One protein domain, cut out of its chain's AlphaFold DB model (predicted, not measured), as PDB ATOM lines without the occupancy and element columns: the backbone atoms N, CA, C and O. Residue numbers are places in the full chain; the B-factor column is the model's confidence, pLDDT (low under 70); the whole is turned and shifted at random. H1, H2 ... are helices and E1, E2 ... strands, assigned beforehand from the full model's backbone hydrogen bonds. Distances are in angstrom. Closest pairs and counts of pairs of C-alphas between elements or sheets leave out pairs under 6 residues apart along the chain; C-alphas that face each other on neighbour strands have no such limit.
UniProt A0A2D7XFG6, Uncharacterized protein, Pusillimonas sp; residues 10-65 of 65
ATOM      1  N   GLN A  10      38.777 -17.126 -42.241       94.69
ATOM      2  CA  GLN A  10      37.403 -17.075 -42.751       94.69
ATOM      3  C   GLN A  10      36.454 -16.345 -41.792       94.69
ATOM      4  O   GLN A  10      35.601 -15.558 -42.223       94.69
ATOM      5  N   ALA A  11      36.589 -16.593 -40.489       96.19
ATOM      6  CA  ALA A  11      35.777 -15.917 -39.488       96.19
ATOM      7  C   ALA A  11      36.154 -14.438 -39.363       96.19
ATOM      8  O   ALA A  11      35.264 -13.593 -39.236       96.19
ATOM      9  N   LEU A  12      37.447 -14.114 -39.459       96.44
ATOM     10  CA  LEU A  12      37.921 -12.734 -39.492       96.44
ATOM     11  C   LEU A  12      37.398 -11.992 -40.733       96.44
ATOM     12  O   LEU A  12      36.886 -10.882 -40.604       96.44
ATOM     13  N   GLY A  13      37.427 -12.627 -41.909       94.31
ATOM     14  CA  GLY A  13      36.838 -12.074 -43.132       94.31
ATOM     15  C   GLY A  13      35.333 -11.817 -42.995       94.31
ATOM     16  O   GLY A  13      34.849 -10.738 -43.330       94.31
ATOM     17  N   SER A  14      34.595 -12.759 -42.401       94.81
ATOM     18  CA  SER A  14      33.155 -12.606 -42.131       94.81
ATOM     19  C   SER A  14      32.858 -11.439 -41.179       94.81
ATOM     20  O   SER A  14      31.885 -10.705 -41.371       94.81
ATOM     21  N   LEU A  15      33.701 -11.243 -40.160       95.38
ATOM     22  CA  LEU A  15      33.613 -10.115 -39.232       95.38
ATOM     23  C   LEU A  15      33.859  -8.780 -39.950       95.38
ATOM     24  O   LEU A  15      33.093  -7.833 -39.767       95.38
ATOM     25  N   MET A  16      34.893  -8.714 -40.792       94.75
ATOM     26  CA  MET A  16      35.200  -7.521 -41.585       94.75
ATOM     27  C   MET A  16      34.061  -7.161 -42.542       94.75
ATOM     28  O   MET A  16      33.682  -5.994 -42.612       94.75
ATOM     29  N   MET A  17      33.446  -8.149 -43.197       92.19
ATOM     30  CA  MET A  17      32.274  -7.939 -44.056       92.19
ATOM     31  C   MET A  17      31.079  -7.366 -43.282       92.19
ATOM     32  O   MET A  17      30.440  -6.415 -43.734       92.19
ATOM     33  N   ALA A  18      30.783  -7.903 -42.091       93.50
ATOM     34  CA  ALA A  18      29.717  -7.375 -41.237       93.50
ATOM     35  C   ALA A  18      29.986  -5.923 -40.814       93.50
ATOM     36  O   ALA A  18      29.060  -5.107 -40.785       93.50
ATOM     37  N   LEU A  19      31.247  -5.596 -40.516       94.31
ATOM     38  CA  LEU A  19      31.668  -4.242 -40.173       94.31
ATOM     39  C   LEU A  19      31.510  -3.284 -41.352       94.31
ATOM     40  O   LEU A  19      30.865  -2.251 -41.198       94.31
ATOM     41  N   GLN A  20      32.037  -3.640 -42.523       91.38
ATOM     42  CA  GLN A  20      31.923  -2.821 -43.731       91.38
ATOM     43  C   GLN A  20      30.459  -2.546 -44.081       91.38
ATOM     44  O   GLN A  20      30.088  -1.388 -44.261       91.38
ATOM     45  N   LYS A  21      29.610  -3.580 -44.073       88.25
ATOM     46  CA  LYS A  21      28.170  -3.427 -44.307       88.25
ATOM     47  C   LYS A  21      27.523  -2.471 -43.304       88.25
ATOM     48  O   LYS A  21      26.779  -1.583 -43.702       88.25
ATOM     49  N   SER A  22      27.841  -2.616 -42.019       91.81
ATOM     50  CA  SER A  22      27.268  -1.767 -40.969       91.81
ATOM     51  C   SER A  22      27.683  -0.303 -41.114       91.81
ATOM     52  O   SER A  22      26.879   0.591 -40.870       91.81
ATOM     53  N   LEU A  23      28.915  -0.047 -41.563       93.31
ATOM     54  CA  LEU A  23      29.388   1.304 -41.867       93.31
ATOM     55  C   LEU A  23      28.680   1.896 -43.095       93.31
ATOM     56  O   LEU A  23      28.277   3.056 -43.054       93.31
ATOM     57  N   MET A  24      28.497   1.107 -44.159       89.75
ATOM     58  CA  MET A  24      27.800   1.540 -45.378       89.75
ATOM     59  C   MET A  24      26.321   1.845 -45.124       89.75
ATOM     60  O   MET A  24      25.811   2.864 -45.582       89.75
ATOM     61  N   GLU A  25      25.639   0.977 -44.378       91.69
ATOM     62  CA  GLU A  25      24.214   1.109 -44.053       91.69
ATOM     63  C   GLU A  25      23.963   2.017 -42.834       91.69
ATOM     64  O   GLU A  25      22.811   2.251 -42.473       91.69
ATOM     65  N   GLN A  26      25.025   2.528 -42.195       95.06
ATOM     66  CA  GLN A  26      24.975   3.274 -40.929       95.06
ATOM     67  C   GLN A  26      24.151   2.558 -39.843       95.06
ATOM     68  O   GLN A  26      23.431   3.180 -39.060       95.06
ATOM     69  N   SER A  27      24.246   1.230 -39.800       93.25
ATOM     70  CA  SER A  27      23.501   0.374 -38.880       93.25
ATOM     71  C   SER A  27      24.361  -0.086 -37.701       93.25
ATOM     72  O   SER A  27      25.581  -0.190 -37.806       93.25
ATOM     73  N   ASP A  28      23.730  -0.449 -36.582       95.56
ATOM     74  CA  ASP A  28      24.425  -1.110 -35.470       95.56
ATOM     75  C   ASP A  28      24.900  -2.518 -35.884       95.56
ATOM     76  O   ASP A  28      24.117  -3.344 -36.357       95.56
ATOM     77  N   ILE A  29      26.189  -2.799 -35.687       94.69
ATOM     78  CA  ILE A  29      26.828  -4.084 -35.999       94.69
ATOM     79  C   ILE A  29      26.536  -5.162 -34.940       94.69
ATOM     80  O   ILE A  29      26.594  -6.361 -35.233       94.69
ATOM     81  N   VAL A  30      26.216  -4.771 -33.700       96.38
ATOM     82  CA  VAL A  30      26.075  -5.693 -32.559       96.38
ATOM     83  C   VAL A  30      25.045  -6.808 -32.808       96.38
ATOM     84  O   VAL A  30      25.362  -7.964 -32.502       96.38
ATOM     85  N   PRO A  31      23.848  -6.548 -33.374       95.44
ATOM     86  CA  PRO A  31      22.883  -7.600 -33.697       95.44
ATOM     87  C   PRO A  31      23.433  -8.628 -34.692       95.44
ATOM     88  O   PRO A  31      23.209  -9.827 -34.522       95.44
ATOM     89  N   THR A  32      24.198  -8.176 -35.689       92.56
ATOM     90  CA  THR A  32      24.825  -9.043 -36.695       92.56
ATOM     91  C   THR A  32      25.844  -9.975 -36.049       92.56
ATOM     92  O   THR A  32      25.770 -11.188 -36.245       92.56
ATOM     93  N   LEU A  33      26.745  -9.439 -35.217       95.12
ATOM     94  CA  LEU A  33      27.763 -10.246 -34.534       95.12
ATOM     95  C   LEU A  33      27.151 -11.234 -33.537       95.12
ATOM     96  O   LEU A  33      27.591 -12.377 -33.461       95.12
ATOM     97  N   LYS A  34      26.100 -10.835 -32.811       95.94
ATOM     98  CA  LYS A  34      25.353 -11.747 -31.924       95.94
ATOM     99  C   LYS A  34      24.654 -12.879 -32.684       95.94
ATOM    100  O   LYS A  34      24.364 -13.912 -32.089       95.94
ATOM    101  N   GLY A  35      24.382 -12.689 -33.974       95.06
ATOM    102  CA  GLY A  35      23.812 -13.706 -34.850       95.06
ATOM    103  C   GLY A  35      24.828 -14.710 -35.400       95.06
ATOM    104  O   GLY A  35      24.410 -15.698 -36.007       95.06
ATOM    105  N   PHE A  36      26.137 -14.492 -35.227       96.44
ATOM    106  CA  PHE A  36      27.156 -15.412 -35.734       96.44
ATOM    107  C   PHE A  36      27.114 -16.744 -34.985       96.44
ATOM    108  O   PHE A  36      27.110 -16.809 -33.756       96.44
ATOM    109  N   ARG A  37      27.112 -17.831 -35.752       97.00
ATOM    110  CA  ARG A  37      27.243 -19.198 -35.262       97.00
ATOM    111  C   ARG A  37      28.644 -19.678 -35.575       97.00
ATOM    112  O   ARG A  37      29.046 -19.681 -36.737       97.00
ATOM    113  N   PHE A  38      29.353 -20.104 -34.540       96.81
ATOM    114  CA  PHE A  38      30.723 -20.573 -34.660       96.81
ATOM    115  C   PHE A  38      30.803 -22.093 -34.565       96.81
ATOM    116  O   PHE A  38      30.058 -22.713 -33.804       96.81
ATOM    117  N   ALA A  39      31.737 -22.677 -35.306       96.56
ATOM    118  CA  ALA A  39      32.202 -24.042 -35.093       96.56
ATOM    119  C   ALA A  39      33.715 -24.040 -34.873       96.56
ATOM    120  O   ALA A  39      34.418 -23.154 -35.359       96.56
ATOM    121  N   LEU A  40      34.207 -25.032 -34.134       96.00
ATOM    122  CA  LEU A  40      35.637 -25.263 -33.984       96.00
ATOM    123  C   LEU A  40      36.169 -26.012 -35.210       96.00
ATOM    124  O   LEU A  40      35.585 -27.022 -35.606       96.00
ATOM    125  N   SER A  41      37.280 -25.547 -35.773       94.25
ATOM    126  CA  SER A  41      38.042 -26.247 -36.807       94.25
ATOM    127  C   SER A  41      39.527 -26.324 -36.442       94.25
ATOM    128  O   SER A  41      39.969 -25.756 -35.442       94.25
ATOM    129  N   GLU A  42      40.318 -27.005 -37.275       93.50
ATOM    130  CA  GLU A  42      41.781 -27.067 -37.128       93.50
ATOM    131  C   GLU A  42      42.466 -25.696 -37.283       93.50
ATOM    132  O   GLU A  42      43.601 -25.522 -36.852       93.50
ATOM    133  N   GLN A  43      41.778 -24.713 -37.874       92.12
ATOM    134  CA  GLN A  43      42.279 -23.358 -38.127       92.12
ATOM    135  C   GLN A  43      41.739 -22.323 -37.121       92.12
ATOM    136  O   GLN A  43      41.984 -21.129 -37.282       92.12
ATOM    137  N   GLY A  44      40.982 -22.755 -36.107       94.44
ATOM    138  CA  GLY A  44      40.328 -21.886 -35.126       94.44
ATOM    139  C   GLY A  44      38.806 -21.863 -35.272       94.44
ATOM    140  O   GLY A  44      38.189 -22.801 -35.775       94.44
ATOM    141  N   LEU A  45      38.165 -20.799 -34.793       96.69
ATOM    142  CA  LEU A  45      36.719 -20.622 -34.923       96.69
ATOM    143  C   LEU A  45      36.365 -20.215 -36.358       96.69
ATOM    144  O   LEU A  45      36.930 -19.260 -36.891       96.69
ATOM    145  N   VAL A  46      35.403 -20.906 -36.964       96.69
ATOM    146  CA  VAL A  46      34.824 -20.585 -38.283       96.69
ATOM    147  C   VAL A  46      33.391 -20.084 -38.122       96.69
ATOM    148  O   VAL A  46      32.692 -20.516 -37.203       96.69
ATOM    149  N   VAL A  47      32.931 -19.193 -39.002       96.75
ATOM    150  CA  VAL A  47      31.550 -18.673 -39.006       96.75
ATOM    151  C   VAL A  47      30.696 -19.489 -39.976       96.75
ATOM    152  O   VAL A  47      30.967 -19.518 -41.174       96.75
ATOM    153  N   LEU A  48      29.632 -20.117 -39.468       95.75
ATOM    154  CA  LEU A  48      28.721 -20.984 -40.234       95.75
ATOM    155  C   LEU A  48      27.647 -20.220 -41.021       95.75
ATOM    156  O   LEU A  48      26.933 -20.797 -41.838       95.75
ATOM    157  N   ASN A  49      27.471 -18.939 -40.726       93.88
ATOM    158  CA  ASN A  49      26.505 -18.056 -41.370       93.88
ATOM    159  C   ASN A  49      27.150 -16.699 -41.667       93.88
ATOM    160  O   ASN A  49      26.795 -15.705 -41.028       93.88
ATOM    161  N   PRO A  50      28.118 -16.660 -42.598       88.94
ATOM    162  CA  PRO A  50      28.747 -15.410 -42.984       88.94
ATOM    163  C   PRO A  50      27.688 -14.437 -43.535       88.94
ATOM    164  O   PRO A  50      26.693 -14.871 -44.128       88.94
ATOM    165  N   PRO A  51      27.861 -13.123 -43.323       82.31
ATOM    166  CA  PRO A  51      26.943 -12.124 -43.849       82.31
ATOM    167  C   PRO A  51      26.932 -12.170 -45.382       82.31
ATOM    168  O   PRO A  51      27.979 -12.176 -46.021       82.31
ATOM    169  N   LEU A  52      25.739 -12.172 -45.978       72.81
ATOM    170  CA  LEU A  52      25.585 -12.013 -47.422       72.81
ATOM    171  C   LEU A  52      25.856 -10.548 -47.774       72.81
ATOM    172  O   LEU A  52      24.998  -9.684 -47.566       72.81
ATOM    173  N   VAL A  53      27.058 -10.271 -48.269       65.88
ATOM    174  CA  VAL A  53      27.389  -8.992 -48.900       65.88
ATOM    175  C   VAL A  53      27.041  -9.133 -50.374       65.88
ATOM    176  O   VAL A  53      27.619  -9.958 -51.076       65.88
ATOM    177  N   LYS A  54      26.046  -8.372 -50.839       59.97
ATOM    178  CA  LYS A  54      25.855  -8.191 -52.276       59.97
ATOM    179  C   LYS A  54      26.977  -7.276 -52.735       59.97
ATOM    180  O   LYS A  54      26.950  -6.093 -52.414       59.97
ATOM    181  N   PHE A  55      27.968  -7.837 -53.412       55.62
ATOM    182  CA  PHE A  55      28.925  -7.024 -54.135       55.62
ATOM    183  C   PHE A  55      28.185  -6.370 -55.298       55.62
ATOM    184  O   PHE A  55      27.469  -7.024 -56.054       55.62
ATOM    185  N   ASN A  56      28.265  -5.049 -55.358       52.62
ATOM    186  CA  ASN A  56      27.821  -4.268 -56.499       52.62
ATOM    187  C   ASN A  56      28.659  -4.736 -57.704       52.62
ATOM    188  O   ASN A  56      29.832  -5.055 -57.512       52.62
ATOM    189  N   GLU A  57      28.099  -4.758 -58.916       56.97
ATOM    190  CA  GLU A  57      28.791  -5.233 -60.134       56.97
ATOM    191  C   GLU A  57      30.188  -4.591 -60.322       56.97
ATOM    192  O   GLU A  57      31.124  -5.268 -60.734       56.97
ATOM    193  N   GLU A  58      30.378  -3.342 -59.874       56.00
ATOM    194  CA  GLU A  58      31.672  -2.630 -59.862       56.00
ATOM    195  C   GLU A  58      32.795  -3.347 -59.082       56.00
ATOM    196  O   GLU A  58      33.969  -3.225 -59.429       56.00
ATOM    197  N   PHE A  59      32.477  -4.094 -58.019       58.91
ATOM    198  CA  PHE A  59      33.491  -4.823 -57.250       58.91
ATOM    199  C   PHE A  59      33.896  -6.134 -57.938       58.91
ATOM    200  O   PHE A  59      35.056  -6.534 -57.845       58.91
ATOM    201  N   GLU A  60      32.974  -6.781 -58.660       56.91
ATOM    202  CA  GLU A  60      33.293  -7.973 -59.455       56.91
ATOM    203  C   GLU A  60      34.191  -7.628 -60.651       56.91
ATOM    204  O   GLU A  60      35.129  -8.375 -60.928       56.91
ATOM    205  N   GLU A  61      33.986  -6.470 -61.290       52.47
ATOM    206  CA  GLU A  61      34.878  -5.979 -62.353       52.47
ATOM    207  C   GLU A  61      36.306  -5.723 -61.843       52.47
ATOM    208  O   GLU A  61      37.268  -6.089 -62.513       52.47
ATOM    209  N   SER A  62      36.469  -5.198 -60.622       51.22
ATOM    210  CA  SER A  62      37.796  -4.916 -60.040       51.22
ATOM    211  C   SER A  62      38.612  -6.152 -59.633       51.22
ATOM    212  O   SER A  62      39.814  -6.046 -59.404       51.22
ATOM    213  N   LEU A  63      37.970  -7.317 -59.505       53.41
ATOM    214  CA  LEU A  63      38.630  -8.600 -59.220       53.41
ATOM    215  C   LEU A  63      38.948  -9.391 -60.496       53.41
ATOM    216  O   LEU A  63      39.642 -10.409 -60.425       53.41
ATOM    217  N   ALA A  64      38.397  -8.963 -61.634       57.72
ATOM    218  CA  ALA A  64      38.604  -9.571 -62.942       57.72
ATOM    219  C   ALA A  64      39.759  -8.925 -63.742       57.72
ATOM    220  O   ALA A  64      40.096  -9.438 -64.812       57.72
ATOM    221  N   GLU A  65      40.364  -7.847 -63.224       44.94
ATOM    222  CA  GLU A  65      41.617  -7.227 -63.700       44.94
ATOM    223  C   GLU A  65      42.842  -7.697 -62.899       44.94
ATOM    224  O   GLU A  65      43.911  -7.879 -63.531       44.94
TER     225      GLU A  65
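AT A GLANCE: This is residues 10 to 65 of the 65 residues of an uncharacterized protein of Pusillimonas sp (UniProt A0A2D7XFG6). A small antiparallel hairpin, E1 and E2, packs through E2 on the first turns of the long helix H1; the chain folds back from H1's other end through short H2. Residues 55 to 65, with H3, stick out. The 56 printed residues, mixed in class, run H1, H2, E1, E2, H3; the whole is loose, radius of gyration of the C-alphas 13.0 A, spanning 35 by 28 by 12 A.

HOW THE PARTS SIT: In the hairpin of E1, residues 38 to 41, and E2, residues 44 to 47, N 39 and O 46 are within hydrogen-bond range, 3.0 A. The closest C-alphas of E2 and H1, residues 10 to 24, are Val 46 and Ala 11, 4.9 A. H2, residues 30 to 34, only just touches H1's residues 15 to 18, with 3 pairs of C-alphas within 8 A, the closest Thr 32 and Ala 18, 6.9 A. H3, residues 57 to 63, touches no helix. Every helix O i to N i+4 pair is within range.

IN THESE COORDINATES: H1, 21.1 A long, begins at C-alpha 10 (37.403, -17.075, -42.751); H3, 10.4 A, ends at C-alpha 63 (38.630, -8.600, -59.220).

THE WHOLE: The printed part has no cut; pLDDT is under 70 at residues 53 to 65.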